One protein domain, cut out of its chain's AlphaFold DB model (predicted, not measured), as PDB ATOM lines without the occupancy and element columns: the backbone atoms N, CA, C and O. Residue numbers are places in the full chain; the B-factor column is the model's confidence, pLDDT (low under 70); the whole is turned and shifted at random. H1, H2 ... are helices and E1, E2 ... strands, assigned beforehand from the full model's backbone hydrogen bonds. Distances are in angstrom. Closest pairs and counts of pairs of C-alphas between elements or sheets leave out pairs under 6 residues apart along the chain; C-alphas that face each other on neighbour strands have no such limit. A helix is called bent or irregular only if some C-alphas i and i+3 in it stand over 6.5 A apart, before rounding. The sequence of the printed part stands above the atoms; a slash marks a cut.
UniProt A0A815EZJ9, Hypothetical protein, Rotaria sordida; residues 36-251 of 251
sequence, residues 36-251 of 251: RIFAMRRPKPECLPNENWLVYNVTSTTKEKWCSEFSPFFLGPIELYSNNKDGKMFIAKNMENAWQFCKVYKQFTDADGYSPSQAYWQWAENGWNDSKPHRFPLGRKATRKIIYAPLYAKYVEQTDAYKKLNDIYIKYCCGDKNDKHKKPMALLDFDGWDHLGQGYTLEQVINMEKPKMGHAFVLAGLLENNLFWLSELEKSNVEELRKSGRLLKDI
ATOM      1  N   ARG A  36     -18.143 -28.659 -29.216       94.81
ATOM      2  CA  ARG A  36     -17.329 -28.911 -30.411       94.81
ATOM      3  C   ARG A  36     -15.869 -29.035 -30.051       94.81
ATOM      4  O   ARG A  36     -15.392 -28.536 -29.033       94.81
ATOM      5  N   ILE A  37     -15.153 -29.721 -30.922       95.38
ATOM      6  CA  ILE A  37     -13.736 -29.992 -30.758       95.38
ATOM      7  C   ILE A  37     -13.036 -29.346 -31.939       95.38
ATOM      8  O   ILE A  37     -13.495 -29.462 -33.069       95.38
ATOM      9  N   PHE A  38     -11.933 -28.650 -31.693       94.31
ATOM     10  CA  PHE A  38     -11.219 -27.940 -32.748       94.31
ATOM     11  C   PHE A  38      -9.728 -28.240 -32.710       94.31
ATOM     12  O   PHE A  38      -9.139 -28.477 -31.651       94.31
ATOM     13  N   ALA A  39      -9.116 -28.211 -33.893       93.19
ATOM     14  CA  ALA A  39      -7.680 -28.353 -34.046       93.19
ATOM     15  C   ALA A  39      -6.972 -27.109 -33.501       93.19
ATOM     16  O   ALA A  39      -7.209 -25.993 -33.958       93.19
ATOM     17  N   MET A  40      -6.017 -27.301 -32.596       89.12
ATOM     18  CA  MET A  40      -5.155 -26.216 -32.124       89.12
ATOM     19  C   MET A  40      -4.207 -25.685 -33.202       89.12
ATOM     20  O   MET A  40      -3.825 -24.517 -33.190       89.12
ATOM     21  N   ARG A  41      -3.744 -26.558 -34.101       83.12
ATOM     22  CA  ARG A  41      -2.749 -26.194 -35.112       83.12
ATOM     23  C   ARG A  41      -3.456 -25.874 -36.415       83.12
ATOM     24  O   ARG A  41      -4.029 -26.767 -37.026       83.12
ATOM     25  N   ARG A  42      -3.310 -24.621 -36.857       70.44
ATOM     26  CA  ARG A  42      -3.853 -24.110 -38.125       70.44
ATOM     27  C   ARG A  42      -5.374 -24.312 -38.225       70.44
ATOM     28  O   ARG A  42      -5.821 -24.952 -39.179       70.44
ATOM     29  N   PRO A  43      -6.166 -23.806 -37.261       69.69
ATOM     30  CA  PRO A  43      -7.601 -23.746 -37.479       69.69
ATOM     31  C   PRO A  43      -7.831 -22.935 -38.753       69.69
ATOM     32  O   PRO A  43      -7.271 -21.846 -38.917       69.69
ATOM     33  N   LYS A  44      -8.601 -23.490 -39.687       73.06
ATOM     34  CA  LYS A  44      -9.121 -22.659 -40.766       73.06
ATOM     35  C   LYS A  44     -10.005 -21.575 -40.128       73.06
ATOM     36  O   LYS A  44     -10.611 -21.872 -39.096       73.06
ATOM     37  N   PRO A  45     -10.074 -20.350 -40.672       74.06
ATOM     38  CA  PRO A  45     -10.897 -19.285 -40.095       74.06
ATOM     39  C   PRO A  45     -12.348 -19.715 -39.829       74.06
ATOM     40  O   PRO A  45     -12.900 -19.395 -38.783       74.06
ATOM     41  N   GLU A  46     -12.924 -20.527 -40.718       72.88
ATOM     42  CA  GLU A  46     -14.267 -21.105 -40.586       72.88
ATOM     43  C   GLU A  46     -14.408 -22.164 -39.474       72.88
ATOM     44  O   GLU A  46     -15.515 -22.572 -39.139       72.88
ATOM     45  N   CYS A  47     -13.297 -22.620 -38.894       70.56
ATOM     46  CA  CYS A  47     -13.239 -23.588 -37.798       70.56
ATOM     47  C   CYS A  47     -12.817 -22.937 -36.472       70.56
ATOM     48  O   CYS A  47     -12.322 -23.631 -35.581       70.56
ATOM     49  N   LEU A  48     -12.936 -21.613 -36.350       76.19
ATOM     50  CA  LEU A  48     -12.711 -20.918 -35.089       76.19
ATOM     51  C   LEU A  48     -14.002 -20.898 -34.257       76.19
ATOM     52  O   LEU A  48     -15.081 -20.678 -34.809       76.19
ATOM     53  N   PRO A  49     -13.920 -21.111 -32.932       80.94
ATOM     54  CA  PRO A  49     -15.060 -20.888 -32.049       80.94
ATOM     55  C   PRO A  49     -15.561 -19.443 -32.174       80.94
ATOM     56  O   PRO A  49     -14.750 -18.519 -32.257       80.94
ATOM     57  N   ASN A  50     -16.881 -19.233 -32.141       82.31
ATOM     58  CA  ASN A  50     -17.425 -17.872 -32.113       82.31
ATOM     59  C   ASN A  50     -17.102 -17.193 -30.771       82.31
ATOM     60  O   ASN A  50     -16.943 -17.862 -29.752       82.31
ATOM     61  N   GLU A  51     -17.105 -15.860 -30.737       85.00
ATOM     62  CA  GLU A  51     -16.752 -15.070 -29.539       85.00
ATOM     63  C   GLU A  51     -17.609 -15.389 -28.297       85.00
ATOM     64  O   GLU A  51     -17.165 -15.223 -27.165       85.00
ATOM     65  N   ASN A  52     -18.825 -15.908 -28.494       90.06
ATOM     66  CA  ASN A  52     -19.734 -16.285 -27.408       90.06
ATOM     67  C   ASN A  52     -19.488 -17.691 -26.827       90.06
ATOM     68  O   ASN A  52     -20.240 -18.126 -25.953       90.06
ATOM     69  N   TRP A  53     -18.474 -18.413 -27.306       95.00
ATOM     70  CA  TRP A  53     -18.184 -19.784 -26.892       95.00
ATOM     71  C   TRP A  53     -17.309 -19.821 -25.643       95.00
ATOM     72  O   TRP A  53     -16.433 -18.983 -25.438       95.00
ATOM     73  N   LEU A  54     -17.506 -20.848 -24.823       95.81
ATOM     74  CA  LEU A  54     -16.549 -21.207 -23.784       95.81
ATOM     75  C   LEU A  54     -15.417 -22.009 -24.423       95.81
ATOM     76  O   LEU A  54     -15.654 -23.115 -24.896       95.81
ATOM     77  N   VAL A  55     -14.197 -21.476 -24.455       96.38
ATOM     78  CA  VAL A  55     -13.071 -22.116 -25.151       96.38
ATOM     79  C   VAL A  55     -12.033 -22.611 -24.151       96.38
ATOM     80  O   VAL A  55     -11.454 -21.815 -23.416       96.38
ATOM     81  N   TYR A  56     -11.748 -23.914 -24.162       97.25
ATOM     82  CA  TYR A  56     -10.760 -24.533 -23.278       97.25
ATOM     83  C   TYR A  56      -9.690 -25.278 -24.071       97.25
ATOM     84  O   TYR A  56      -9.966 -26.225 -24.805       97.25
ATOM     85  N   ASN A  57      -8.433 -24.866 -23.894       97.31
ATOM     86  CA  ASN A  57      -7.282 -25.624 -24.372       97.31
ATOM     87  C   ASN A  57      -6.989 -26.766 -23.398       97.31
ATOM     88  O   ASN A  57      -6.502 -26.515 -22.298       97.31
ATOM     89  N   VAL A  58      -7.265 -27.999 -23.825       97.69
ATOM     90  CA  VAL A  58      -7.086 -29.210 -23.009       97.69
ATOM     91  C   VAL A  58      -5.757 -29.922 -23.290       97.69
ATOM     92  O   VAL A  58      -5.555 -31.062 -22.890       97.69
ATOM     93  N   THR A  59      -4.834 -29.287 -24.015       97.12
ATOM     94  CA  THR A  59      -3.517 -29.861 -24.333       97.12
ATOM     95  C   THR A  59      -2.463 -29.513 -23.284       97.12
ATOM     96  O   THR A  59      -2.629 -28.600 -22.477       97.12
ATOM     97  N   SER A  60      -1.295 -30.154 -23.378       95.88
ATOM     98  CA  SER A  60      -0.111 -29.826 -22.569       95.88
ATOM     99  C   SER A  60       0.448 -28.416 -22.789       95.88
ATOM    100  O   SER A  60       1.331 -27.995 -22.052       95.88
ATOM    101  N   THR A  61      -0.028 -27.688 -23.804       96.38
ATOM    102  CA  THR A  61       0.436 -26.323 -24.122       96.38
ATOM    103  C   THR A  61      -0.503 -25.231 -23.622       96.38
ATOM    104  O   THR A  61      -0.340 -24.058 -23.959       96.38
ATOM    105  N   THR A  62      -1.517 -25.609 -22.845       96.56
ATOM    106  CA  THR A  62      -2.426 -24.658 -22.217       96.56
ATOM    107  C   THR A  62      -1.692 -23.712 -21.265       96.56
ATOM    108  O   THR A  62      -0.732 -24.092 -20.599       96.56
ATOM    109  N   LYS A  63      -2.148 -22.456 -21.209       96.44
ATOM    110  CA  LYS A  63      -1.662 -21.458 -20.238       96.44
ATOM    111  C   LYS A  63      -2.415 -21.547 -18.905       96.44
ATOM    112  O   LYS A  63      -1.913 -21.104 -17.878       96.44
ATOM    113  N   GLU A  64      -3.618 -22.118 -18.929       97.12
ATOM    114  CA  GLU A  64      -4.465 -22.348 -17.761       97.12
ATOM    115  C   GLU A  64      -3.933 -23.562 -16.995       97.12
ATOM    116  O   GLU A  64      -4.080 -24.695 -17.450       97.12
ATOM    117  N   LYS A  65      -3.323 -23.347 -15.823       97.50
ATOM    118  CA  LYS A  65      -2.656 -24.418 -15.061       97.50
ATOM    119  C   LYS A  65      -3.559 -25.635 -14.822       97.50
ATOM    120  O   LYS A  65      -3.111 -26.757 -15.021       97.50
ATOM    121  N   TRP A  66      -4.821 -25.423 -14.454       97.94
ATOM    122  CA  TRP A  66      -5.764 -26.519 -14.191       97.94
ATOM    123  C   TRP A  66      -6.084 -27.338 -15.451       97.94
ATOM    124  O   TRP A  66      -6.226 -28.549 -15.371       97.94
ATOM    125  N   CYS A  67      -6.104 -26.732 -16.643       97.81
ATOM    126  CA  CYS A  67      -6.346 -27.473 -17.883       97.81
ATOM    127  C   CYS A  67      -5.212 -28.449 -18.236       97.81
ATOM    128  O   CYS A  67      -5.403 -29.326 -19.078       97.81
ATOM    129  N   SER A  68      -4.023 -28.294 -17.643       97.00
ATOM    130  CA  SER A  68      -2.889 -29.182 -17.930       97.00
ATOM    131  C   SER A  68      -3.146 -30.625 -17.480       97.00
ATOM    132  O   SER A  68      -2.630 -31.548 -18.106       97.00
ATOM    133  N   GLU A  69      -4.014 -30.834 -16.487       97.94
ATOM    134  CA  GLU A  69      -4.419 -32.157 -15.985       97.94
ATOM    135  C   GLU A  69      -5.191 -32.984 -17.025       97.94
ATOM    136  O   GLU A  69      -5.210 -34.210 -16.955       97.94
ATOM    137  N   PHE A  70      -5.762 -32.341 -18.048       98.25
ATOM    138  CA  PHE A  70      -6.365 -33.036 -19.188       98.25
ATOM    139  C   PHE A  70      -5.335 -33.634 -20.141       98.25
ATOM    140  O   PHE A  70      -5.673 -34.443 -21.001       98.25
ATOM    141  N   SER A  71      -4.069 -33.229 -20.050       97.94
ATOM    142  CA  SER A  71      -3.064 -33.764 -20.949       97.94
ATOM    143  C   SER A  71      -2.676 -35.189 -20.543       97.94
ATOM    144  O   SER A  71      -2.212 -35.398 -19.420       97.94
ATOM    145  N   PRO A  72      -2.690 -36.154 -21.481       98.00
ATOM    146  CA  PRO A  72      -2.190 -37.508 -21.225       98.00
ATOM    147  C   PRO A  72      -0.713 -37.562 -20.803       98.00
ATOM    148  O   PRO A  72      -0.239 -38.581 -20.310       98.00
ATOM    149  N   PHE A  73       0.039 -36.478 -21.015       97.94
ATOM    150  CA  PHE A  73       1.452 -36.392 -20.643       97.94
ATOM    151  C   PHE A  73       1.651 -36.105 -19.155       97.94
ATOM    152  O   PHE A  73       2.726 -36.384 -18.633       97.94
ATOM    153  N   PHE A  74       0.638 -35.539 -18.497       97.81
ATOM    154  CA  PHE A  74       0.685 -35.158 -17.086       97.81
ATOM    155  C   PHE A  74      -0.267 -35.987 -16.221       97.81
ATOM    156  O   PHE A  74      -0.051 -36.089 -15.018       97.81
ATOM    157  N   LEU A  75      -1.285 -36.612 -16.820       97.94
ATOM    158  CA  LEU A  75      -2.215 -37.493 -16.121       97.94
ATOM    159  C   LEU A  75      -1.502 -38.769 -15.643       97.94
ATOM    160  O   LEU A  75      -1.057 -39.566 -16.468       97.94
ATOM    161  N   GLY A  76      -1.406 -38.973 -14.329       96.12
ATOM    162  CA  GLY A  76      -0.799 -40.151 -13.703       96.12
ATOM    163  C   GLY A  76      -0.575 -39.964 -12.194       96.12
ATOM    164  O   GLY A  76      -0.784 -38.858 -11.690       96.12
ATOM    165  N   PRO A  77      -0.146 -41.009 -11.460       97.94
ATOM    166  CA  PRO A  77       0.155 -42.366 -11.932       97.94
ATOM    167  C   PRO A  77      -1.093 -43.142 -12.392       97.94
ATOM    168  O   PRO A  77      -2.212 -42.820 -12.003       97.94
ATOM    169  N   ILE A  78      -0.891 -44.156 -13.237       97.88
ATOM    170  CA  ILE A  78      -1.942 -44.963 -13.869       97.88
ATOM    171  C   ILE A  78      -1.751 -46.425 -13.483       97.88
ATOM    172  O   ILE A  78      -0.755 -47.042 -13.860       97.88
ATOM    173  N   GLU A  79      -2.705 -46.983 -12.752       97.12
ATOM    174  CA  GLU A  79      -2.758 -48.410 -12.447       97.12
ATOM    175  C   GLU A  79      -3.250 -49.163 -13.686       97.12
ATOM    176  O   GLU A  79      -4.167 -48.730 -14.389       97.12
ATOM    177  N   LEU A  80      -2.595 -50.283 -13.972       95.38
ATOM    178  CA  LEU A  80      -2.885 -51.120 -15.126       95.38
ATOM    179  C   LEU A  80      -3.579 -52.401 -14.656       95.38
ATOM    180  O   LEU A  80      -4.701 -52.354 -14.167       95.38
ATOM    181  N   TYR A  81      -2.926 -53.548 -14.788       91.19
ATOM    182  CA  TYR A  81      -3.436 -54.842 -14.342       91.19
ATOM    183  C   TYR A  81      -2.457 -55.496 -13.368       91.19
ATOM    184  O   TYR A  81      -1.292 -55.100 -13.268       91.19
ATOM    185  N   SER A  82      -2.956 -56.483 -12.626       92.62
ATOM    186  CA  SER A  82      -2.165 -57.235 -11.655       92.62
ATOM    187  C   SER A  82      -1.156 -58.145 -12.358       92.62
ATOM    188  O   SER A  82      -1.438 -58.749 -13.396       92.62
ATOM    189  N   ASN A  83       0.040 -58.232 -11.794       88.75
ATOM    190  CA  ASN A  83       1.085 -59.147 -12.202       88.75
ATOM    191  C   ASN A  83       0.755 -60.550 -11.685       88.75
ATOM    192  O   ASN A  83       0.750 -60.802 -10.482       88.75
ATOM    193  N   ASN A  84       0.560 -61.494 -12.603       88.38
ATOM    194  CA  ASN A  84       0.217 -62.880 -12.271       88.38
ATOM    195  C   ASN A  84       1.259 -63.594 -11.388       88.38
ATOM    196  O   ASN A  84       0.952 -64.641 -10.826       88.38
ATOM    197  N   LYS A  85       2.494 -63.080 -11.289       88.88
ATOM    198  CA  LYS A  85       3.562 -63.708 -10.495       88.88
ATOM    199  C   LYS A  85       3.486 -63.377  -9.007       88.88
ATOM    200  O   LYS A  85       3.755 -64.249  -8.189       88.88
ATOM    201  N   ASP A  86       3.186 -62.128  -8.666       92.75
ATOM    202  CA  ASP A  86       3.257 -61.625  -7.288       92.75
ATOM    203  C   ASP A  86       2.002 -60.857  -6.841       92.75
ATOM    204  O   ASP A  86       1.952 -60.359  -5.717       92.75
ATOM    205  N   GLY A  87       0.987 -60.759  -7.701       93.00
ATOM    206  CA  GLY A  87      -0.268 -60.057  -7.447       93.00
ATOM    207  C   GLY A  87      -0.151 -58.531  -7.447       93.00
ATOM    208  O   GLY A  87      -1.164 -57.848  -7.269       93.00
ATOM    209  N   LYS A  88       1.045 -57.961  -7.651       94.62
ATOM    210  CA  LYS A  88       1.241 -56.507  -7.603       94.62
ATOM    211  C   LYS A  88       0.683 -55.835  -8.846       94.62
ATOM    212  O   LYS A  88       0.810 -56.348  -9.950       94.62
ATOM    213  N   MET A  89       0.103 -54.654  -8.681       95.88
ATOM    214  CA  MET A  89      -0.376 -53.858  -9.809       95.88
ATOM    215  C   MET A  89       0.794 -53.247 -10.577       95.88
ATOM    216  O   MET A  89       1.676 -52.631  -9.977       95.88
ATOM    217  N   PHE A  90       0.777 -53.364 -11.906       96.88
ATOM    218  CA  PHE A  90       1.631 -52.531 -12.747       96.88
ATOM    219  C   PHE A  90       1.156 -51.077 -12.689       96.88
ATOM    220  O   PHE A  90      -0.048 -50.806 -12.721       96.88
ATOM    221  N   ILE A  91       2.107 -50.143 -12.624       97.75
ATOM    222  CA  ILE A  91       1.835 -48.707 -12.551       97.75
ATOM    223  C   ILE A  91       2.666 -47.993 -13.613       97.75
ATOM    224  O   ILE A  91       3.889 -48.111 -13.639       97.75
ATOM    225  N   ALA A  92       2.006 -47.216 -14.467       98.19
ATOM    226  CA  ALA A  92       2.662 -46.289 -15.376       98.19
ATOM    227  C   ALA A  92       2.710 -44.882 -14.775       98.19
ATOM    228  O   ALA A  92       1.745 -44.411 -14.174       98.19
ATOM    229  N   LYS A  93       3.820 -44.166 -14.969       98.31
ATOM    230  CA  LYS A  93       3.986 -42.805 -14.431       98.31
ATOM    231  C   LYS A  93       3.081 -41.766 -15.094       98.31
ATOM    232  O   LYS A  93       2.807 -40.739 -14.483       98.31
ATOM    233  N   ASN A  94       2.637 -42.013 -16.326       98.38
ATOM    234  CA  ASN A  94       1.708 -41.150 -17.054       98.38
ATOM    235  C   ASN A  94       0.839 -41.951 -18.040       98.38
ATOM    236  O   ASN A  94       1.190 -43.064 -18.444       98.38
ATOM    237  N   MET A  95      -0.282 -41.358 -18.446       98.06
ATOM    238  CA  MET A  95      -1.286 -41.944 -19.335       98.06
ATOM    239  C   MET A  95      -0.767 -42.217 -20.751       98.06
ATOM    240  O   MET A  95      -1.138 -43.226 -21.352       98.06
ATOM    241  N   GLU A  96       0.116 -41.373 -21.293       97.88
ATOM    242  CA  GLU A  96       0.734 -41.640 -22.600       97.88
ATOM    243  C   GLU A  96       1.557 -42.934 -22.563       97.88
ATOM    244  O   GLU A  96       1.384 -43.790 -23.430       97.88
ATOM    245  N   ASN A  97       2.389 -43.129 -21.539       98.38
ATOM    246  CA  ASN A  97       3.176 -44.350 -21.379       98.38
ATOM    247  C   ASN A  97       2.282 -45.557 -21.083       98.38
ATOM    248  O   ASN A  97       2.461 -46.605 -21.704       98.38
ATOM    249  N   ALA A  98       1.278 -45.400 -20.217       97.88
ATOM    250  CA  ALA A  98       0.266 -46.425 -19.968       97.88
ATOM    251  C   ALA A  98      -0.330 -46.944 -21.289       97.88
ATOM    252  O   ALA A  98      -0.322 -48.139 -21.569       97.88
ATOM    253  N   TRP A  99      -0.765 -46.035 -22.163       96.69
ATOM    254  CA  TRP A  99      -1.344 -46.393 -23.453       96.69
ATOM    255  C   TRP A  99      -0.339 -46.999 -24.436       96.69
ATOM    256  O   TRP A  99      -0.649 -47.971 -25.129       96.69
ATOM    257  N   GLN A 100       0.842 -46.399 -24.568       96.69
ATOM    258  CA  GLN A 100       1.782 -46.750 -25.632       96.69
ATOM    259  C   GLN A 100       2.440 -48.105 -25.390       96.69
ATOM    260  O   GLN A 100       2.604 -48.871 -26.343       96.69
ATOM    261  N   PHE A 101       2.737 -48.420 -24.130       96.94
ATOM    262  CA  PHE A 101       3.388 -49.665 -23.732       96.94
ATOM    263  C   PHE A 101       2.410 -50.816 -23.447       96.94
ATOM    264  O   PHE A 101       2.836 -51.959 -23.380       96.94
ATOM    265  N   CYS A 102       1.094 -50.564 -23.419       95.81
ATOM    266  CA  CYS A 102       0.067 -51.620 -23.461       95.81
ATOM    267  C   CYS A 102      -0.147 -52.227 -24.863       95.81
ATOM    268  O   CYS A 102      -0.982 -53.113 -25.046       95.81
ATOM    269  N   LYS A 103       0.553 -51.732 -25.891       94.25
ATOM    270  CA  LYS A 103       0.433 -52.237 -27.265       94.25
ATOM    271  C   LYS A 103       1.410 -53.381 -27.488       94.25
ATOM    272  O   LYS A 103       2.620 -53.188 -27.410       94.25
ATOM    273  N   VAL A 104       0.889 -54.536 -27.888       93.19
ATOM    274  CA  VAL A 104       1.714 -55.681 -28.286       93.19
ATOM    275  C   VAL A 104       2.051 -55.583 -29.782       93.19
ATOM    276  O   VAL A 104       1.188 -55.381 -30.650       93.19
ATOM    277  N   TYR A 105       3.338 -55.690 -30.108       93.19
ATOM    278  CA  TYR A 105       3.862 -55.670 -31.480       93.19
ATOM    279  C   TYR A 105       4.252 -57.083 -31.917       93.19
ATOM    280  O   TYR A 105       4.537 -57.923 -31.077       93.19
ATOM    281  N   LYS A 106       4.285 -57.351 -33.228       94.44
ATOM    282  CA  LYS A 106       4.534 -58.707 -33.761       94.44
ATOM    283  C   LYS A 106       5.886 -59.290 -33.316       94.44
ATOM    284  O   LYS A 106       6.002 -60.482 -33.106       94.44
ATOM    285  N   GLN A 107       6.904 -58.453 -33.126       95.25
ATOM    286  CA  GLN A 107       8.215 -58.877 -32.604       95.25
ATOM    287  C   GLN A 107       8.206 -59.262 -31.115       95.25
ATOM    288  O   GLN A 107       9.202 -59.734 -30.585       95.25
ATOM    289  N   PHE A 108       7.101 -58.976 -30.432       96.62
ATOM    290  CA  PHE A 108       6.909 -59.179 -29.006       96.62
ATOM    291  C   PHE A 108       5.871 -60.255 -28.707       96.62
ATOM    292  O   PHE A 108       5.568 -60.469 -27.536       96.62
ATOM    293  N   THR A 109       5.352 -60.934 -29.725       96.50
ATOM    294  CA  THR A 109       4.505 -62.114 -29.559       96.50
ATOM    295  C   THR A 109       5.347 -63.389 -29.575       96.50
ATOM    296  O   THR A 109       6.472 -63.390 -30.076       96.50
ATOM    297  N   ASP A 110       4.812 -64.463 -29.009       93.12
ATOM    298  CA  ASP A 110       5.340 -65.823 -29.147       93.12
ATOM    299  C   ASP A 110       5.282 -66.346 -30.600       93.12
ATOM    300  O   ASP A 110       4.893 -65.627 -31.527       93.12
ATOM    301  N   ALA A 111       5.711 -67.599 -30.805       92.19
ATOM    302  CA  ALA A 111       5.738 -68.245 -32.121       92.19
ATOM    303  C   ALA A 111       4.347 -68.333 -32.770       92.19
ATOM    304  O   ALA A 111       4.237 -68.208 -33.990       92.19
ATOM    305  N   ASP A 112       3.302 -68.479 -31.953       90.19
ATOM    306  CA  ASP A 112       1.916 -68.570 -32.414       90.19
ATOM    307  C   ASP A 112       1.298 -67.183 -32.674       90.19
ATOM    308  O   ASP A 112       0.268 -67.066 -33.335       90.19
ATOM    309  N   GLY A 113       1.942 -66.108 -32.209       89.69
ATOM    310  CA  GLY A 113       1.524 -64.732 -32.457       89.69
ATOM    311  C   GLY A 113       0.422 -64.225 -31.525       89.69
ATOM    312  O   GLY A 113      -0.093 -63.126 -31.753       89.69
ATOM    313  N   TYR A 114       0.059 -64.991 -30.493       88.38
ATOM    314  CA  TYR A 114      -1.094 -64.704 -29.636       88.38
ATOM    315  C   TYR A 114      -0.698 -64.150 -28.270       88.38
ATOM    316  O   TYR A 114      -1.371 -63.243 -27.774       88.38
ATOM    317  N   SER A 115       0.393 -64.638 -27.671       93.19
ATOM    318  CA  SER A 115       0.761 -64.252 -26.304       93.19
ATOM    319  C   SER A 115       1.933 -63.275 -26.288       93.19
ATOM    320  O   SER A 115       2.878 -63.431 -27.065       93.19
ATOM    321  N   PRO A 116       1.940 -62.277 -25.386       95.56
ATOM    322  CA  PRO A 116       3.105 -61.429 -25.202       95.56
ATOM    323  C   PRO A 116       4.287 -62.227 -24.631       95.56
ATOM    324  O   PRO A 116       4.181 -62.873 -23.589       95.56
ATOM    325  N   SER A 117       5.430 -62.146 -25.305       95.81
ATOM    326  CA  SER A 117       6.702 -62.752 -24.896       95.81
ATOM    327  C   SER A 117       7.269 -62.122 -23.615       95.81
ATOM    328  O   SER A 117       6.895 -61.023 -23.216       95.81
ATOM    329  N   GLN A 118       8.262 -62.754 -22.987       94.75
ATOM    330  CA  GLN A 118       8.984 -62.140 -21.862       94.75
ATOM    331  C   GLN A 118       9.641 -60.796 -22.240       94.75
ATOM    332  O   GLN A 118       9.674 -59.876 -21.423       94.75
ATOM    333  N   ALA A 119      10.114 -60.667 -23.483       96.38
ATOM    334  CA  ALA A 119      10.704 -59.432 -23.993       96.38
ATOM    335  C   ALA A 119       9.687 -58.277 -24.049       96.38
ATOM    336  O   ALA A 119      10.054 -57.135 -23.778       96.38
ATOM    337  N   TYR A 120       8.406 -58.567 -24.331       96.19
ATOM    338  CA  TYR A 120       7.329 -57.576 -24.231       96.19
ATOM    339  C   TYR A 120       7.235 -57.006 -22.821       96.19
ATOM    340  O   TYR A 120       7.239 -55.793 -22.654       96.19
ATOM    341  N   TRP A 121       7.151 -57.882 -21.819       95.44
ATOM    342  CA  TRP A 121       6.928 -57.483 -20.433       95.44
ATOM    343  C   TRP A 121       8.062 -56.609 -19.910       95.44
ATOM    344  O   TRP A 121       7.803 -55.565 -19.325       95.44
ATOM    345  N   GLN A 122       9.306 -56.978 -20.219       96.31
ATOM    346  CA  GLN A 122      10.477 -56.158 -19.899       96.31
ATOM    347  C   GLN A 122      10.424 -54.788 -20.591       96.31
ATOM    348  O   GLN A 122      10.679 -53.762 -19.966       96.31
ATOM    349  N   TRP A 123      10.073 -54.750 -21.882       97.69
ATOM    350  CA  TRP A 123       9.939 -53.500 -22.632       97.69
ATOM    351  C   TRP A 123       8.817 -52.606 -22.083       97.69
ATOM    352  O   TRP A 123       9.016 -51.402 -21.911       97.69
ATOM    353  N   ALA A 124       7.659 -53.192 -21.786       97.25
ATOM    354  CA  ALA A 124       6.487 -52.484 -21.303       97.25
ATOM    355  C   ALA A 124       6.710 -51.914 -19.899       97.25
ATOM    356  O   ALA A 124       6.459 -50.732 -19.678       97.25
ATOM    357  N   GLU A 125       7.271 -52.708 -18.983       97.00
ATOM    358  CA  GLU A 125       7.578 -52.286 -17.615       97.00
ATOM    359  C   GLU A 125       8.597 -51.141 -17.578       97.00
ATOM    360  O   GLU A 125       8.400 -50.158 -16.860       97.00
ATOM    361  N   ASN A 126       9.639 -51.204 -18.410       97.94
ATOM    362  CA  ASN A 126      10.584 -50.097 -18.562       97.94
ATOM    363  C   ASN A 126       9.885 -48.821 -19.052       97.94
ATOM    364  O   ASN A 126      10.146 -47.733 -18.540       97.94
ATOM    365  N   GLY A 127       8.972 -48.951 -20.015       98.06
ATOM    366  CA  GLY A 127       8.206 -47.829 -20.549       98.06
ATOM    367  C   GLY A 127       7.220 -47.213 -19.559       98.06
ATOM    368  O   GLY A 127       7.121 -45.991 -19.459       98.06
ATOM    369  N   TRP A 128       6.514 -48.042 -18.790       98.25
ATOM    370  CA  TRP A 128       5.617 -47.595 -17.723       98.25
ATOM    371  C   TRP A 128       6.374 -46.857 -16.613       98.25
ATOM    372  O   TRP A 128       5.892 -45.837 -16.113       98.25
ATOM    373  N   ASN A 129       7.584 -47.317 -16.284       97.94
ATOM    374  CA  ASN A 129       8.452 -46.709 -15.277       97.94
ATOM    375  C   ASN A 129       9.186 -45.440 -15.750       97.94
ATOM    376  O   ASN A 129       9.807 -44.759 -14.925       97.94
ATOM    377  N   ASP A 130       9.119 -45.073 -17.031       98.31
ATOM    378  CA  ASP A 130       9.700 -43.826 -17.533       98.31
ATOM    379  C   ASP A 130       8.783 -42.629 -17.216       98.31
ATOM    380  O   ASP A 130       7.567 -42.678 -17.404       98.31
ATOM    381  N   SER A 131       9.357 -41.535 -16.708       97.31
ATOM    382  CA  SER A 131       8.617 -40.293 -16.453       97.31
ATOM    383  C   SER A 131       8.378 -39.482 -17.725       97.31
ATOM    384  O   SER A 131       7.455 -38.669 -17.763       97.31
ATOM    385  N   LYS A 132       9.182 -39.690 -18.774       97.88
ATOM    386  CA  LYS A 132       9.031 -39.013 -20.057       97.88
ATOM    387  C   LYS A 132       7.931 -39.693 -20.882       97.88
ATOM    388  O   LYS A 132       8.003 -40.903 -21.089       97.88
ATOM    389  N   PRO A 133       6.941 -38.947 -21.403       97.56
ATOM    390  CA  PRO A 133       5.916 -39.515 -22.273       97.56
ATOM    391  C   PRO A 133       6.507 -39.900 -23.639       97.56
ATOM    392  O   PRO A 133       7.117 -39.071 -24.326       97.56
ATOM    393  N   HIS A 134       6.300 -41.149 -24.058       97.19
ATOM    394  CA  HIS A 134       6.816 -41.696 -25.316       97.19
ATOM    395  C   HIS A 134       5.720 -41.867 -26.351       97.19
ATOM    396  O   HIS A 134       4.902 -42.776 -26.269       97.19
ATOM    397  N   ARG A 135       5.748 -41.052 -27.405       94.44
ATOM    398  CA  ARG A 135       4.798 -41.193 -28.514       94.44
ATOM    399  C   ARG A 135       5.322 -42.169 -29.557       94.44
ATOM    400  O   ARG A 135       6.385 -41.943 -30.125       94.44
ATOM    401  N   PHE A 136       4.515 -43.172 -29.898       93.25
ATOM    402  CA  PHE A 136       4.784 -44.118 -30.991       93.25
ATOM    403  C   PHE A 136       6.157 -44.817 -30.909       93.25
ATOM    404  O   PHE A 136       6.858 -44.859 -31.923       93.25
ATOM    405  N   PRO A 137       6.540 -45.402 -29.756       94.38
ATOM    406  CA  PRO A 137       7.864 -46.006 -29.581       94.38
ATOM    407  C   PRO A 137       8.176 -47.102 -30.615       94.38
ATOM    408  O   PRO A 137       9.336 -47.316 -30.943       94.38
ATOM    409  N   LEU A 138       7.147 -47.759 -31.167       93.56
ATOM    410  CA  LEU A 138       7.258 -48.760 -32.238       93.56
ATOM    411  C   LEU A 138       6.237 -48.519 -33.370       93.56
ATOM    412  O   LEU A 138       5.744 -49.448 -34.009       93.56
ATOM    413  N   GLY A 139       5.889 -47.252 -33.619       91.25
ATOM    414  CA  GLY A 139       4.967 -46.857 -34.689       91.25
ATOM    415  C   GLY A 139       3.502 -46.697 -34.262       91.25
ATOM    416  O   GLY A 139       3.168 -46.579 -33.081       91.25
ATOM    417  N   ARG A 140       2.602 -46.602 -35.250       83.00
ATOM    418  CA  ARG A 140       1.176 -46.298 -35.038       83.00
ATOM    419  C   ARG A 140       0.331 -47.569 -35.114       83.00
ATOM    420  O   ARG A 140       0.117 -48.098 -36.196       83.00
ATOM    421  N   LYS A 141      -0.212 -48.000 -33.976       79.19
ATOM    422  CA  LYS A 141      -1.352 -48.927 -33.897       79.19
ATOM    423  C   LYS A 141      -2.516 -48.239 -33.189       79.19
ATOM    424  O   LYS A 141      -2.314 -47.598 -32.152       79.19
ATOM    425  N   ALA A 142      -3.714 -48.344 -33.759       72.50
ATOM    426  CA  ALA A 142      -4.920 -47.730 -33.216       72.50
ATOM    427  C   ALA A 142      -5.677 -48.730 -32.329       72.50
ATOM    428  O   ALA A 142      -6.436 -49.553 -32.814       72.50
ATOM    429  N   THR A 143      -5.480 -48.638 -31.014       85.50
ATOM    430  CA  THR A 143      -6.242 -49.382 -29.989       85.50
ATOM    431  C   THR A 143      -7.010 -48.413 -29.085       85.50
ATOM    432  O   THR A 143      -7.030 -48.540 -27.861       85.50
ATOM    433  N   ARG A 144      -7.595 -47.366 -29.689       90.38
ATOM    434  CA  ARG A 144      -8.182 -46.246 -28.935       90.38
ATOM    435  C   ARG A 144      -9.409 -46.663 -28.132       90.38
ATOM    436  O   ARG A 144      -9.480 -46.363 -26.949       90.38
ATOM    437  N   LYS A 145     -10.337 -47.374 -28.779       93.00
ATOM    438  CA  LYS A 145     -11.614 -47.790 -28.190       93.00
ATOM    439  C   LYS A 145     -11.444 -48.712 -26.986       93.00
ATOM    440  O   LYS A 145     -12.086 -48.498 -25.973       93.00
ATOM    441  N   ILE A 146     -10.549 -49.690 -27.099       92.06
ATOM    442  CA  ILE A 146     -10.412 -50.764 -26.105       92.06
ATOM    443  C   ILE A 146      -9.504 -50.356 -24.940       92.06
ATOM    444  O   ILE A 146      -9.776 -50.708 -23.803       92.06
ATOM    445  N   ILE A 147      -8.416 -49.626 -25.211       93.38
ATOM    446  CA  ILE A 147      -7.401 -49.330 -24.188       93.38
ATOM    447  C   ILE A 147      -7.449 -47.858 -23.794       93.38
ATOM    448  O   ILE A 147      -7.619 -47.524 -22.629       93.38
ATOM    449  N   TYR A 148      -7.282 -46.963 -24.769       96.38
ATOM    450  CA  TYR A 148      -7.041 -45.551 -24.480       96.38
ATOM    451  C   TYR A 148      -8.240 -44.855 -23.834       96.38
ATOM    452  O   TYR A 148      -8.080 -44.232 -22.792       96.38
ATOM    453  N   ALA A 149      -9.418 -44.921 -24.460       97.12
ATOM    454  CA  ALA A 149     -10.579 -44.154 -24.019       97.12
ATOM    455  C   ALA A 149     -11.082 -44.586 -22.629       97.12
ATOM    456  O   ALA A 149     -11.226 -43.695 -21.794       97.12
ATOM    457  N   PRO A 150     -11.248 -45.892 -22.319       95.81
ATOM    458  CA  PRO A 150     -11.617 -46.327 -20.972       95.81
ATOM    459  C   PRO A 150     -10.598 -45.895 -19.915       95.81
ATOM    460  O   PRO A 150     -10.975 -45.344 -18.883       95.81
ATOM    461  N   LEU A 151      -9.305 -46.092 -20.188       96.50
ATOM    462  CA  LEU A 151      -8.248 -45.789 -19.228       96.50
ATOM    463  C   LEU A 151      -8.110 -44.276 -19.002       96.50
ATOM    464  O   LEU A 151      -8.077 -43.822 -17.863       96.50
ATOM    465  N   TYR A 152      -8.115 -43.478 -20.072       98.12
ATOM    466  CA  TYR A 152      -8.093 -42.019 -19.965       98.12
ATOM    467  C   TYR A 152      -9.315 -41.514 -19.194       98.12
ATOM    468  O   TYR A 152      -9.165 -40.708 -18.279       98.12
ATOM    469  N   ALA A 153     -10.510 -42.018 -19.524       97.12
ATOM    470  CA  ALA A 153     -11.751 -41.650 -18.858       97.12
ATOM    471  C   ALA A 153     -11.709 -41.923 -17.353       97.12
ATOM    472  O   ALA A 153     -11.995 -41.026 -16.560       97.12
ATOM    473  N   LYS A 154     -11.279 -43.131 -16.972       95.12
ATOM    474  CA  LYS A 154     -11.142 -43.560 -15.577       95.12
ATOM    475  C   LYS A 154     -10.293 -42.596 -14.755       95.12
ATOM    476  O   LYS A 154     -10.668 -42.276 -13.631       95.12
ATOM    477  N   TYR A 155      -9.161 -42.136 -15.283       97.25
ATOM    478  CA  TYR A 155      -8.244 -41.280 -14.527       97.25
ATOM    479  C   TYR A 155      -8.586 -39.797 -14.619       97.25
ATOM    480  O   TYR A 155      -8.498 -39.096 -13.615       97.25
ATOM    481  N   VAL A 156      -9.015 -39.306 -15.784       97.88
ATOM    482  CA  VAL A 156      -9.321 -37.880 -15.937       97.88
ATOM    483  C   VAL A 156     -10.549 -37.475 -15.124       97.88
ATOM    484  O   VAL A 156     -10.546 -36.393 -14.546       97.88
ATOM    485  N   GLU A 157     -11.557 -38.349 -14.999       96.31
ATOM    486  CA  GLU A 157     -12.783 -38.084 -14.225       96.31
ATOM    487  C   GLU A 157     -12.493 -37.840 -12.729       96.31
ATOM    488  O   GLU A 157     -13.280 -37.197 -12.037       96.31
ATOM    489  N   GLN A 158     -11.337 -38.300 -12.237       95.56
ATOM    490  CA  GLN A 158     -10.901 -38.145 -10.845       95.56
ATOM    491  C   GLN A 158     -10.156 -36.829 -10.574       95.56
ATOM    492  O   GLN A 158      -9.832 -36.542  -9.424       95.56
ATOM    493  N   THR A 159      -9.856 -36.044 -11.609       97.06
ATOM    494  CA  THR A 159      -9.092 -34.796 -11.476       97.06
ATOM    495  C   THR A 159      -9.971 -33.630 -11.025       97.06
ATOM    496  O   THR A 159     -11.146 -33.527 -11.400       97.06
ATOM    497  N   ASP A 160      -9.390 -32.688 -10.278       97.81
ATOM    498  CA  ASP A 160     -10.071 -31.438  -9.920       97.81
ATOM    499  C   ASP A 160     -10.384 -30.606 -11.170       97.81
ATOM    500  O   ASP A 160     -11.433 -29.956 -11.256       97.81
ATOM    501  N   ALA A 161      -9.508 -30.673 -12.177       98.12
ATOM    502  CA  ALA A 161      -9.736 -30.057 -13.473       98.12
ATOM    503  C   ALA A 161     -11.017 -30.560 -14.145       98.12
ATOM    504  O   ALA A 161     -11.819 -29.747 -14.614       98.12
ATOM    505  N   TYR A 162     -11.243 -31.878 -14.170       97.94
ATOM    506  CA  TYR A 162     -12.459 -32.445 -14.749       97.94
ATOM    507  C   TYR A 162     -13.702 -32.039 -13.968       97.94
ATOM    508  O   TYR A 162     -14.670 -31.598 -14.585       97.94
ATOM    509  N   LYS A 163     -13.668 -32.098 -12.630       96.75
ATOM    510  CA  LYS A 163     -14.783 -31.626 -11.796       96.75
ATOM    511  C   LYS A 163     -15.152 -30.181 -12.140       96.75
ATOM    512  O   LYS A 163     -16.309 -29.895 -12.438       96.75
ATOM    513  N   LYS A 164     -14.153 -29.297 -12.206       97.75
ATOM    514  CA  LYS A 164     -14.335 -27.892 -12.589       97.75
ATOM    515  C   LYS A 164     -14.923 -27.742 -13.996       97.75
ATOM    516  O   LYS A 164     -15.842 -26.946 -14.187       97.75
ATOM    517  N   LEU A 165     -14.412 -28.479 -14.984       97.44
ATOM    518  CA  LEU A 165     -14.923 -28.426 -16.358       97.44
ATOM    519  C   LEU A 165     -16.363 -28.936 -16.451       97.44
ATOM    520  O   LEU A 165     -17.176 -28.336 -17.150       97.44
ATOM    521  N   ASN A 166     -16.689 -30.002 -15.725       96.00
ATOM    522  CA  ASN A 166     -18.033 -30.555 -15.650       96.00
ATOM    523  C   ASN A 166     -19.014 -29.577 -14.987       96.00
ATOM    524  O   ASN A 166     -20.110 -29.386 -15.501       96.00
ATOM    525  N   ASP A 167     -18.613 -28.888 -13.917       95.31
ATOM    526  CA  ASP A 167     -19.440 -27.851 -13.286       95.31
ATOM    527  C   ASP A 167     -19.712 -26.684 -14.250       95.31
ATOM    528  O   ASP A 167     -20.842 -26.204 -14.362       95.31
ATOM    529  N   ILE A 168     -18.692 -26.254 -15.003       95.56
ATOM    530  CA  ILE A 168     -18.824 -25.247 -16.068       95.56
ATOM    531  C   ILE A 168     -19.778 -25.741 -17.161       95.56
ATOM    532  O   ILE A 168     -20.657 -24.994 -17.593       95.56
ATOM    533  N   TYR A 169     -19.615 -26.984 -17.611       95.31
ATOM    534  CA  TYR A 169     -20.462 -27.588 -18.633       95.31
ATOM    535  C   TYR A 169     -21.924 -27.651 -18.175       95.31
ATOM    536  O   TYR A 169     -22.802 -27.137 -18.862       95.31
ATOM    537  N   ILE A 170     -22.197 -28.163 -16.975       91.94
ATOM    538  CA  ILE A 170     -23.553 -28.211 -16.414       91.94
ATOM    539  C   ILE A 170     -24.149 -26.804 -16.327       91.94
ATOM    540  O   ILE A 170     -25.272 -26.582 -16.775       91.94
ATOM    541  N   LYS A 171     -23.386 -25.847 -15.787       91.06
ATOM    542  CA  LYS A 171     -23.862 -24.483 -15.548       91.06
ATOM    543  C   LYS A 171     -24.177 -23.721 -16.831       91.06
ATOM    544  O   LYS A 171     -25.155 -22.985 -16.864       91.06
ATOM    545  N   TYR A 172     -23.334 -23.840 -17.852       93.25
ATOM    546  CA  TYR A 172     -23.416 -22.980 -19.034       93.25
ATOM    547  C   TYR A 172     -23.865 -23.709 -20.299       93.25
ATOM    548  O   TYR A 172     -24.312 -23.054 -21.229       93.25
ATOM    549  N   CYS A 173     -23.772 -25.035 -20.373       91.88
ATOM    550  CA  CYS A 173     -24.115 -25.795 -21.580       91.88
ATOM    551  C   CYS A 173     -25.430 -26.574 -21.429       91.88
ATOM    552  O   CYS A 173     -26.153 -26.734 -22.410       91.88
ATOM    553  N   CYS A 174     -25.775 -27.028 -20.218       88.69
ATOM    554  CA  CYS A 174     -26.958 -27.866 -19.971       88.69
ATOM    555  C   CYS A 174     -28.221 -27.104 -19.531       88.69
ATOM    556  O   CYS A 174     -29.214 -27.743 -19.193       88.69
ATOM    557  N   GLY A 175     -28.197 -25.768 -19.525       79.75
ATOM    558  CA  GLY A 175     -29.351 -24.943 -19.150       79.75
ATOM    559  C   GLY A 175     -30.571 -25.114 -20.067       79.75
ATOM    560  O   GLY A 175     -30.483 -25.678 -21.169       79.75
ATOM    561  N   ASP A 176     -31.712 -24.590 -19.602       79.06
ATOM    562  CA  ASP A 176     -32.958 -24.501 -20.375       79.06
ATOM    563  C   ASP A 176     -32.695 -23.835 -21.739       79.06
ATOM    564  O   ASP A 176     -31.809 -22.992 -21.880       79.06
ATOM    565  N   LYS A 177     -33.475 -24.184 -22.768       76.19
ATOM    566  CA  LYS A 177     -33.390 -23.529 -24.086       76.19
ATOM    567  C   LYS A 177     -33.599 -22.009 -24.001       76.19
ATOM    568  O   LYS A 177     -33.105 -21.291 -24.863       76.19
ATOM    569  N   ASN A 178     -34.309 -21.536 -22.978       82.06
ATOM    570  CA  ASN A 178     -34.567 -20.124 -22.709       82.06
ATOM    571  C   ASN A 178     -33.514 -19.470 -21.796       82.06
ATOM    572  O   ASN A 178     -33.620 -18.277 -21.499       82.06
ATOM    573  N   ASP A 179     -32.509 -20.221 -21.333       86.75
ATOM    574  CA  ASP A 179     -31.427 -19.675 -20.523       86.75
ATOM    575  C   ASP A 179     -30.511 -18.799 -21.387       86.75
ATOM    576  O   ASP A 179     -29.738 -19.274 -22.222       86.75
ATOM    577  N   LYS A 180     -30.575 -17.484 -21.157       87.88
ATOM    578  CA  LYS A 180     -29.745 -16.482 -21.845       87.88
ATOM    579  C   LYS A 180     -28.252 -16.640 -21.549       87.88
ATOM    580  O   LYS A 180     -27.431 -16.058 -22.255       87.88
ATOM    581  N   HIS A 181     -27.888 -17.387 -20.509       86.50
ATOM    582  CA  HIS A 181     -26.503 -17.685 -20.160       86.50
ATOM    583  C   HIS A 181     -25.983 -18.965 -20.814       86.50
ATOM    584  O   HIS A 181     -24.797 -19.271 -20.650       86.50
ATOM    585  N   LYS A 182     -26.826 -19.678 -21.573       90.56
ATOM    586  CA  LYS A 182     -26.417 -20.875 -22.296       90.56
ATOM    587  C   LYS A 182     -25.373 -20.527 -23.353       90.56
ATOM    588  O   LYS A 182     -25.590 -19.673 -24.211       90.56
ATOM    589  N   LYS A 183     -24.232 -21.205 -23.296       92.81
ATOM    590  CA  LYS A 183     -23.106 -21.023 -24.209       92.81
ATOM    591  C   LYS A 183     -22.598 -22.378 -24.687       92.81
ATOM    592  O   LYS A 183     -22.409 -23.266 -23.859       92.81
ATOM    593  N   PRO A 184     -22.339 -22.542 -25.992       93.69
ATOM    594  CA  PRO A 184     -21.618 -23.705 -26.488       93.69
ATOM    595  C   PRO A 184     -20.165 -23.694 -25.992       93.69
ATOM    596  O   PRO A 184     -19.594 -22.646 -25.674       93.69
ATOM    597  N   MET A 185     -19.566 -24.877 -25.949       96.12
ATOM    598  CA  MET A 185     -18.204 -25.122 -25.504       96.12
ATOM    599  C   MET A 185     -17.336 -25.617 -26.663       96.12
ATOM    600  O   MET A 185     -17.736 -26.470 -27.448       96.12
ATOM    601  N   ALA A 186     -16.117 -25.096 -26.748       96.69
ATOM    602  CA  ALA A 186     -15.058 -25.556 -27.630       96.69
ATOM    603  C   ALA A 186     -13.929 -26.178 -26.804       96.69
ATOM    604  O   ALA A 186     -13.329 -25.507 -25.961       96.69
ATOM    605  N   LEU A 187     -13.586 -27.430 -27.097       97.31
ATOM    606  CA  LEU A 187     -12.382 -28.080 -26.585       97.31
ATOM    607  C   LEU A 187     -11.297 -28.057 -27.665       97.31
ATOM    608  O   LEU A 187     -11.495 -28.558 -28.772       97.31
ATOM    609  N   LEU A 188     -10.143 -27.466 -27.359       96.88
ATOM    610  CA  LEU A 188      -9.024 -27.389 -28.298       96.88
ATOM    611  C   LEU A 188      -8.045 -28.541 -28.064       96.88
ATOM    612  O   LEU A 188      -7.541 -28.718 -26.954       96.88
ATOM    613  N   ASP A 189      -7.732 -29.272 -29.132       97.00
ATOM    614  CA  ASP A 189      -6.843 -30.437 -29.126       97.00
ATOM    615  C   ASP A 189      -5.921 -30.412 -30.356       97.00
ATOM    616  O   ASP A 189      -6.257 -29.851 -31.399       97.00
ATOM    617  N   PHE A 190      -4.735 -31.013 -30.269       95.38
ATOM    618  CA  PHE A 190      -3.844 -31.146 -31.423       95.38
ATOM    619  C   PHE A 190      -4.409 -32.050 -32.518       95.38
ATOM    620  O   PHE A 190      -4.158 -31.784 -33.693       95.38
ATOM    621  N   ASP A 191      -5.141 -33.094 -32.136       95.19
ATOM    622  CA  ASP A 191      -5.804 -34.024 -33.050       95.19
ATOM    623  C   ASP A 191      -7.336 -33.797 -33.049       95.19
ATOM    624  O   ASP A 191      -8.102 -34.688 -33.414       95.19
ATOM    625  N   GLY A 192      -7.782 -32.607 -32.624       95.38
ATOM    626  CA  GLY A 192      -9.179 -32.166 -32.633       95.38
ATOM    627  C   GLY A 192      -9.660 -31.695 -34.005       95.38
ATOM    628  O   GLY A 192      -8.857 -31.265 -34.828       95.38
ATOM    629  N   TRP A 193     -10.968 -31.762 -34.256       94.81
ATOM    630  CA  TRP A 193     -11.630 -31.237 -35.458       94.81
ATOM    631  C   TRP A 193     -13.155 -31.223 -35.265       94.81
ATOM    632  O   TRP A 193     -13.682 -31.984 -34.447       94.81
ATOM    633  N   ASP A 194     -13.854 -30.358 -36.011       94.25
ATOM    634  CA  ASP A 194     -15.295 -30.124 -35.842       94.25
ATOM    635  C   ASP A 194     -16.134 -31.265 -36.437       94.25
ATOM    636  O   ASP A 194     -16.614 -31.191 -37.569       94.25
ATOM    637  N   HIS A 195     -16.267 -32.349 -35.672       94.38
ATOM    638  CA  HIS A 195     -17.005 -33.536 -36.094       94.38
ATOM    639  C   HIS A 195     -18.500 -33.289 -36.306       94.38
ATOM    640  O   HIS A 195     -19.045 -33.764 -37.300       94.38
ATOM    641  N   LEU A 196     -19.130 -32.470 -35.460       93.19
ATOM    642  CA  LEU A 196     -20.541 -32.108 -35.601       93.19
ATOM    643  C   LEU A 196     -20.781 -31.226 -36.827       93.19
ATOM    644  O   LEU A 196     -21.714 -31.476 -37.584       93.19
ATOM    645  N   GLY A 197     -19.908 -30.245 -37.085       90.38
ATOM    646  CA  GLY A 197     -19.962 -29.441 -38.310       90.38
ATOM    647  C   GLY A 197     -19.803 -30.268 -39.593       90.38
ATOM    648  O   GLY A 197     -20.250 -29.843 -40.654       90.38
ATOM    649  N   GLN A 198     -19.211 -31.460 -39.490       91.88
ATOM    650  CA  GLN A 198     -19.083 -32.429 -40.581       91.88
ATOM    651  C   GLN A 198     -20.159 -33.529 -40.559       91.88
ATOM    652  O   GLN A 198     -20.127 -34.419 -41.405       91.88
ATOM    653  N   GLY A 199     -21.112 -33.483 -39.623       93.06
ATOM    654  CA  GLY A 199     -22.208 -34.449 -39.526       93.06
ATOM    655  C   GLY A 199     -21.815 -35.821 -38.970       93.06
ATOM    656  O   GLY A 199     -22.534 -36.790 -39.203       93.06
ATOM    657  N   TYR A 200     -20.694 -35.922 -38.250       94.94
ATOM    658  CA  TYR A 200     -20.266 -37.156 -37.591       94.94
ATOM    659  C   TYR A 200     -20.645 -37.168 -36.110       94.94
ATOM    660  O   TYR A 200     -20.500 -36.164 -35.418       94.94
ATOM    661  N   THR A 201     -21.051 -38.329 -35.602       95.50
ATOM    662  CA  THR A 201     -21.227 -38.577 -34.163       95.50
ATOM    663  C   THR A 201     -19.910 -39.006 -33.512       95.50
ATOM    664  O   THR A 201     -19.020 -39.529 -34.184       95.50
ATOM    665  N   LEU A 202     -19.782 -38.870 -32.187       95.56
ATOM    666  CA  LEU A 202     -18.608 -39.370 -31.452       95.56
ATOM    667  C   LEU A 202     -18.363 -40.878 -31.662       95.56
ATOM    668  O   LEU A 202     -17.217 -41.323 -31.758       95.56
ATOM    669  N   GLU A 203     -19.432 -41.665 -31.795       95.69
ATOM    670  CA  GLU A 203     -19.341 -43.095 -32.093       95.69
ATOM    671  C   GLU A 203     -18.779 -43.359 -33.493       95.69
ATOM    672  O   GLU A 203     -17.956 -44.255 -33.673       95.69
ATOM    673  N   GLN A 204     -19.149 -42.564 -34.495       95.69
ATOM    674  CA  GLN A 204     -18.515 -42.668 -35.809       95.69
ATOM    675  C   GLN A 204     -17.036 -42.276 -35.718       95.69
ATOM    676  O   GLN A 204     -16.183 -43.026 -36.191       95.69
ATOM    677  N   VAL A 205     -16.719 -41.173 -35.028       95.88
ATOM    678  CA  VAL A 205     -15.345 -40.662 -34.882       95.88
ATOM    679  C   VAL A 205     -14.385 -41.718 -34.328       95.88
ATOM    680  O   VAL A 205     -13.282 -41.864 -34.856       95.88
ATOM    681  N   ILE A 206     -14.766 -42.485 -33.298       95.56
ATOM    682  CA  ILE A 206     -13.848 -43.478 -32.706       95.56
ATOM    683  C   ILE A 206     -13.548 -44.661 -33.627       95.56
ATOM    684  O   ILE A 206     -12.489 -45.281 -33.506       95.56
ATOM    685  N   ASN A 207     -14.478 -44.976 -34.529       94.81
ATOM    686  CA  ASN A 207     -14.372 -46.096 -35.458       94.81
ATOM    687  C   ASN A 207     -13.740 -45.687 -36.803       94.81
ATOM    688  O   ASN A 207     -13.429 -46.548 -37.624       94.81
ATOM    689  N   MET A 208     -13.511 -44.391 -37.033       94.06
ATOM    690  CA  MET A 208     -12.826 -43.891 -38.222       94.06
ATOM    691  C   MET A 208     -11.310 -44.121 -38.137       94.06
ATOM    692  O   MET A 208     -10.653 -43.815 -37.139       94.06
ATOM    693  N   GLU A 209     -10.712 -44.597 -39.231       91.69
ATOM    694  CA  GLU A 209      -9.247 -44.645 -39.355       91.69
ATOM    695  C   GLU A 209      -8.660 -43.231 -39.522       91.69
ATOM    696  O   GLU A 209      -7.604 -42.893 -38.972       91.69
ATOM    697  N   LYS A 210      -9.376 -42.400 -40.286       92.31
ATOM    698  CA  LYS A 210      -9.105 -40.982 -40.521       92.31
ATOM    699  C   LYS A 210     -10.422 -40.210 -40.471       92.31
ATOM    700  O   LYS A 210     -11.406 -40.727 -40.992       92.31
ATOM    701  N   PRO A 211     -10.428 -38.969 -39.965       92.12
ATOM    702  CA  PRO A 211      -9.293 -38.228 -39.401       92.12
ATOM    703  C   PRO A 211      -8.842 -38.774 -38.034       92.12
ATOM    704  O   PRO A 211      -9.388 -39.736 -37.504       92.12
ATOM    705  N   LYS A 212      -7.772 -38.196 -37.479       92.50
ATOM    706  CA  LYS A 212      -7.303 -38.573 -36.141       92.50
ATOM    707  C   LYS A 212      -8.307 -38.119 -35.076       92.50
ATOM    708  O   LYS A 212      -9.070 -37.187 -35.290       92.50
ATOM    709  N   MET A 213      -8.232 -38.761 -33.917       94.31
ATOM    710  CA  MET A 213      -9.024 -38.445 -32.735       94.31
ATOM    711  C   MET A 213      -8.067 -38.252 -31.554       94.31
ATOM    712  O   MET A 213      -7.297 -39.167 -31.236       94.31
ATOM    713  N   GLY A 214      -8.099 -37.055 -30.966       95.69
ATOM    714  CA  GLY A 214      -7.411 -36.701 -29.722       95.69
ATOM    715  C   GLY A 214      -8.221 -37.031 -28.463       95.69
ATOM    716  O   GLY A 214      -9.289 -37.643 -28.525       95.69
ATOM    717  N   HIS A 215      -7.719 -36.621 -27.302       98.00
ATOM    718  CA  HIS A 215      -8.350 -36.893 -26.005       98.00
ATOM    719  C   HIS A 215      -9.550 -35.994 -25.712       98.00
ATOM    720  O   HIS A 215     -10.433 -36.403 -24.959       98.00
ATOM    721  N   ALA A 216      -9.650 -34.829 -26.356       98.06
ATOM    722  CA  ALA A 216     -10.821 -33.959 -26.243       98.06
ATOM    723  C   ALA A 216     -12.136 -34.648 -26.645       98.06
ATOM    724  O   ALA A 216     -13.178 -34.326 -26.087       98.06
ATOM    725  N   PHE A 217     -12.099 -35.631 -27.551       98.00
ATOM    726  CA  PHE A 217     -13.283 -36.424 -27.903       98.00
ATOM    727  C   PHE A 217     -13.756 -37.311 -26.750       98.00
ATOM    728  O   PHE A 217     -14.955 -37.447 -26.533       98.00
ATOM    729  N   VAL A 218     -12.827 -37.883 -25.978       98.06
ATOM    730  CA  VAL A 218     -13.170 -38.668 -24.783       98.06
ATOM    731  C   VAL A 218     -13.727 -37.748 -23.695       98.06
ATOM    732  O   VAL A 218     -14.739 -38.079 -23.087       98.06
ATOM    733  N   LEU A 219     -13.132 -36.562 -23.502       98.12
ATOM    734  CA  LEU A 219     -13.663 -35.538 -22.590       98.12
ATOM    735  C   LEU A 219     -15.083 -35.099 -22.965       98.12
ATOM    736  O   LEU A 219     -15.930 -35.009 -22.082       98.12
ATOM    737  N   ALA A 220     -15.353 -34.860 -24.251       97.50
ATOM    738  CA  ALA A 220     -16.696 -34.532 -24.721       97.50
ATOM    739  C   ALA A 220     -17.687 -35.660 -24.399       97.50
ATOM    740  O   ALA A 220     -18.723 -35.400 -23.797       97.50
ATOM    741  N   GLY A 221     -17.318 -36.917 -24.679       96.06
ATOM    742  CA  GLY A 221     -18.140 -38.074 -24.318       96.06
ATOM    743  C   GLY A 221     -18.420 -38.183 -22.816       96.06
ATOM    744  O   GLY A 221     -19.537 -38.500 -22.423       96.06
ATOM    745  N   LEU A 222     -17.447 -37.867 -21.958       95.69
ATOM    746  CA  LEU A 222     -17.659 -37.835 -20.508       95.69
ATOM    747  C   LEU A 222     -18.654 -36.747 -20.082       95.69
ATOM    748  O   LEU A 222     -19.599 -37.041 -19.349       95.69
ATOM    749  N   LEU A 223     -18.473 -35.516 -20.572       95.12
ATOM    750  CA  LEU A 223     -19.337 -34.375 -20.246       95.12
ATOM    751  C   LEU A 223     -20.776 -34.603 -20.729       95.12
ATOM    752  O   LEU A 223     -21.731 -34.358 -19.996       95.12
ATOM    753  N   GLU A 224     -20.938 -35.143 -21.936       93.31
ATOM    754  CA  GLU A 224     -22.241 -35.440 -22.542       93.31
ATOM    755  C   GLU A 224     -22.879 -36.735 -22.026       93.31
ATOM    756  O   GLU A 224     -23.975 -37.092 -22.451       93.31
ATOM    757  N   ASN A 225     -22.215 -37.445 -21.107       92.25
ATOM    758  CA  ASN A 225     -22.618 -38.777 -20.665       92.25
ATOM    759  C   ASN A 225     -22.761 -39.795 -21.820       92.25
ATOM    760  O   ASN A 225     -23.526 -40.754 -21.733       92.25
ATOM    761  N   ASN A 226     -22.019 -39.589 -22.906       93.88
ATOM    762  CA  ASN A 226     -21.965 -40.442 -24.080       93.88
ATOM    763  C   ASN A 226     -20.659 -41.248 -24.072       93.88
ATOM    764  O   ASN A 226     -19.638 -40.832 -24.618       93.88
ATOM    765  N   LEU A 227     -20.683 -42.424 -23.446       95.00
ATOM    766  CA  LEU A 227     -19.522 -43.316 -23.347       95.00
ATOM    767  C   LEU A 227     -19.375 -44.164 -24.621       95.00
ATOM    768  O   LEU A 227     -19.437 -45.390 -24.580       95.00
ATOM    769  N   PHE A 228     -19.210 -43.509 -25.775       95.56
ATOM    770  CA  PHE A 228     -19.217 -44.112 -27.121       95.56
ATOM    771  C   PHE A 228     -18.128 -45.175 -27.372       95.56
ATOM    772  O   PHE A 228     -18.134 -45.855 -28.399       95.56
ATOM    773  N   TRP A 229     -17.167 -45.321 -26.460       95.75
ATOM    774  CA  TRP A 229     -16.164 -46.383 -26.513       95.75
ATOM    775  C   TRP A 229     -16.630 -47.705 -25.887       95.75
ATOM    776  O   TRP A 229     -16.023 -48.733 -26.178       95.75
ATOM    777  N   LEU A 230     -17.693 -47.687 -25.080       95.25
ATOM    778  CA  LEU A 230     -18.266 -48.856 -24.415       95.25
ATOM    779  C   LEU A 230     -19.356 -49.520 -25.267       95.25
ATOM    780  O   LEU A 230     -20.031 -48.868 -26.067       95.25
ATOM    781  N   SER A 231     -19.548 -50.821 -25.067       94.00
ATOM    782  CA  SER A 231     -20.728 -51.561 -25.519       94.00
ATOM    783  C   SER A 231     -21.979 -51.162 -24.728       94.00
ATOM    784  O   SER A 231     -21.889 -50.605 -23.636       94.00
ATOM    785  N   GLU A 232     -23.166 -51.486 -25.240       93.56
ATOM    786  CA  GLU A 232     -24.433 -51.197 -24.546       93.56
ATOM    787  C   GLU A 232     -24.544 -51.887 -23.177       93.56
ATOM    788  O   GLU A 232     -25.072 -51.311 -22.224       93.56
ATOM    789  N   LEU A 233     -23.987 -53.097 -23.053       93.38
ATOM    790  CA  LEU A 233     -23.919 -53.814 -21.780       93.38
ATOM    791  C   LEU A 233     -23.039 -53.063 -20.771       93.38
ATOM    792  O   LEU A 233     -23.452 -52.821 -19.641       93.38
ATOM    793  N   GLU A 234     -21.845 -52.641 -21.188       93.56
ATOM    794  CA  GLU A 234     -20.937 -51.864 -20.339       93.56
ATOM    795  C   GLU A 234     -21.538 -50.506 -19.956       93.56
ATOM    796  O   GLU A 234     -21.447 -50.112 -18.796       93.56
ATOM    797  N   LYS A 235     -22.209 -49.807 -20.884       92.44
ATOM    798  CA  LYS A 235     -22.920 -48.549 -20.587       92.44
ATOM    799  C   LYS A 235     -23.995 -48.748 -19.519       92.44
ATOM    800  O   LYS A 235     -24.099 -47.930 -18.608       92.44
ATOM    801  N   SER A 236     -24.758 -49.836 -19.613       91.75
ATOM    802  CA  SER A 236     -25.798 -50.177 -18.636       91.75
ATOM    803  C   SER A 236     -25.194 -50.402 -17.247       91.75
ATOM    804  O   SER A 236     -25.654 -49.804 -16.275       91.75
ATOM    805  N   ASN A 237     -24.090 -51.153 -17.169       91.00
ATOM    806  CA  ASN A 237     -23.361 -51.379 -15.918       91.00
ATOM    807  C   ASN A 237     -22.828 -50.068 -15.315       91.00
ATOM    808  O   ASN A 237     -22.940 -49.843 -14.110       91.00
ATOM    809  N   VAL A 238     -22.271 -49.173 -16.140       89.50
ATOM    810  CA  VAL A 238     -21.803 -47.853 -15.680       89.50
ATOM    811  C   VAL A 238     -22.953 -47.021 -15.113       89.50
ATOM    812  O   VAL A 238     -22.790 -46.358 -14.088       89.50
ATOM    813  N   GLU A 239     -24.113 -47.034 -15.764       89.19
ATOM    814  CA  GLU A 239     -25.283 -46.281 -15.315       89.19
ATOM    815  C   GLU A 239     -25.814 -46.807 -13.973       89.19
ATOM    816  O   GLU A 239     -26.141 -46.022 -13.082       89.19
ATOM    817  N   GLU A 240     -25.842 -48.127 -13.777       90.00
ATOM    818  CA  GLU A 240     -26.182 -48.740 -12.486       90.00
ATOM    819  C   GLU A 240     -25.195 -48.345 -11.381       90.00
ATOM    820  O   GLU A 240     -25.603 -47.960 -10.280       90.00
ATOM    821  N   LEU A 241     -23.895 -48.354 -11.683       86.25
ATOM    822  CA  LEU A 241     -22.863 -47.921 -10.741       86.25
ATOM    823  C   LEU A 241     -23.043 -46.453 -10.354       86.25
ATOM    824  O   LEU A 241     -23.062 -46.137  -9.163       86.25
ATOM    825  N   ARG A 242     -23.286 -45.568 -11.321       85.38
ATOM    826  CA  ARG A 242     -23.554 -44.147 -11.056       85.38
ATOM    827  C   ARG A 242     -24.801 -43.943 -10.205       85.38
ATOM    828  O   ARG A 242     -24.768 -43.144  -9.272       85.38
ATOM    829  N   LYS A 243     -25.867 -44.716 -10.438       86.25
ATOM    830  CA  LYS A 243     -27.072 -44.711  -9.585       86.25
ATOM    831  C   LYS A 243     -26.772 -45.117  -8.140       86.25
ATOM    832  O   LYS A 243     -27.409 -44.596  -7.228       86.25
ATOM    833  N   SER A 244     -25.789 -45.992  -7.924       88.31
ATOM    834  CA  SER A 244     -25.295 -46.362  -6.589       88.31
ATOM    835  C   SER A 244     -24.276 -45.379  -5.984       88.31
ATOM    836  O   SER A 244     -23.803 -45.606  -4.874       88.31
ATOM    837  N   GLY A 245     -23.926 -44.294  -6.687       83.44
ATOM    838  CA  GLY A 245     -22.889 -43.344  -6.266       83.44
ATOM    839  C   GLY A 245     -21.448 -43.827  -6.488       83.44
ATOM    840  O   GLY A 245     -20.521 -43.226  -5.950       83.44
ATOM    841  N   ARG A 246     -21.253 -44.896  -7.270       76.94
ATOM    842  CA  ARG A 246     -19.941 -45.427  -7.677       76.94
ATOM    843  C   ARG A 246     -19.454 -44.752  -8.962       76.94
ATOM    844  O   ARG A 246     -20.253 -44.294  -9.780       76.94
ATOM    845  N   LEU A 247     -18.136 -44.669  -9.128       75.06
ATOM    846  CA  LEU A 247     -17.467 -44.006 -10.256       75.06
ATOM    847  C   LEU A 247     -16.925 -45.026 -11.264       75.06
ATOM    848  O   LEU A 247     -16.800 -46.209 -10.955       75.06
ATOM    849  N   LEU A 248     -16.511 -44.564 -12.453       74.88
ATOM    850  CA  LEU A 248     -15.872 -45.422 -13.467       74.88
ATOM    851  C   LEU A 248     -14.621 -46.139 -12.954       74.88
ATOM    852  O   LEU A 248     -14.268 -47.196 -13.463       74.88
ATOM    853  N   LYS A 249     -13.944 -45.585 -11.943       72.81
ATOM    854  CA  LYS A 249     -12.773 -46.224 -11.331       72.81
ATOM    855  C   LYS A 249     -13.088 -47.545 -10.629       72.81
ATOM    856  O   LYS A 249     -12.167 -48.328 -10.411       72.81
ATOM    857  N   ASP A 250     -14.356 -47.752 -10.282       71.19
ATOM    858  CA  ASP A 250     -14.839 -48.926  -9.565       71.19
ATOM    859  C   ASP A 250     -15.166 -50.103 -10.509       71.19
ATOM    860  O   ASP A 250     -15.642 -51.142 -10.040       71.19
ATOM    861  N   ILE A 251     -14.917 -49.906 -11.812       64.56
ATOM    862  CA  ILE A 251     -14.889 -50.890 -12.904       64.56
ATOM    863  C   ILE A 251     -13.426 -51.232 -13.206       64.56
ATOM    864  O   ILE A 251     -13.152 -52.434 -13.388       64.56
TER     865      ILE A 251
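AT A GLANCE: This is residues 36 to 251 of the 251 residues of the protein "Hypothetical protein" of Rotaria sordida (UniProt A0A815EZJ9). Two lobes meet across the helix H4: a small parallel sheet of E1, E5 and E2 with H7 over one face, and a strand hairpin, E3 and E4, on which the helical hairpin H2 and H3 packs. H8 is set off from the other helices, and residues 83 to 88, between E3 and E4, stick out. The printed part has 216 residues, with eight named helices and five named strands in the order E1 E2 H1 E3 E4 H2 H3 H4 H5 E5 H6 H7 H8; the class is mixed, helices and strands, with under half of the residues, 99, in named elements. It is compact, with a radius of gyration of the C-alphas of 18.5 A, and spans 61 by 43 by 32 A.

HOW THE PARTS SIT: E1, residues 36 to 39, and E2, residues 54 to 57, are the edge strands of a parallel sheet whose inner strand is E5, residues 185 to 189. N 38 and O 187 are 3.0 A apart, and N 186 and O 54 2.8 A, both within hydrogen-bond range. H1, residues 65 to 70, touches H5, residues 160 to 173, about perpendicular at 89 degrees; the closest C-alphas, of Trp 66 and Ala 161, are 5.4 A apart, and H5 uses residues 160 to 162 alone. H5 only grazes the sheet, with residues 165 to 173. E3, residues 78 to 82, and E4, residues 89 to 92, form an antiparallel hairpin, with N 80 and O 90 2.9 A apart. H2, residues 95 to 101, and H3, residues 118 to 128, form a helical hairpin at a shallow tilt of 18 degrees, closest at the C-alphas of Phe 101 and Ala 124, 4.8 A. The hub H4, residues 144 to 156, is irregular, only just: C-alphas 146 and 149 are 6.9 A apart. It touches H2 with residues 147 to 152 alone, closest at the C-alphas of Tyr 148 and Trp 99, 5.8 A. With residues 149 to 153 alone it touches H7, residues 216 to 223, at a steep tilt of 60 degrees, closest at the C-alphas of Ala 149 and Val 218, 6.1 A. H7 is on the parallel sheet at a height of 9.9 A and runs along E5, at 11 degrees on the local plane. H6, residues 202 to 207, only just touches H4, with 3 pairs of C-alphas within 8 A, closest at Ile 206 and Lys 145, 6.6 A. H8, residues 232 to 243, touches no helix. H2, H3, H5, H7 and H8 have every O i to N i+4 pair within hydrogen-bond range; H4 has 7 of 9, H6 1 of 2, and H1 0 of 2 beside 3 of 3 O i to N i+3 pairs.

IN THESE COORDINATES: E1 begins at C-alpha 36, (-17.329, -28.911, -30.411), and H8 ends at C-alpha 243, (-27.072, -44.711, -9.585). From first to last C-alpha H5 measures 19.1 A, H8 16.5 A, and H3 and H4 15.5 A each.

THE WHOLE: The two C-alphas farthest apart, of Ala 111 and Lys 180, are 63.6 A apart. The printed part has no cut; its long links are E1 to E2, H2 to H3, H3 to H4, H5 to E5 and E5 to H6. The model's mean pLDDT over the printed part is 92.7, and residues 43 and 251 are under 70.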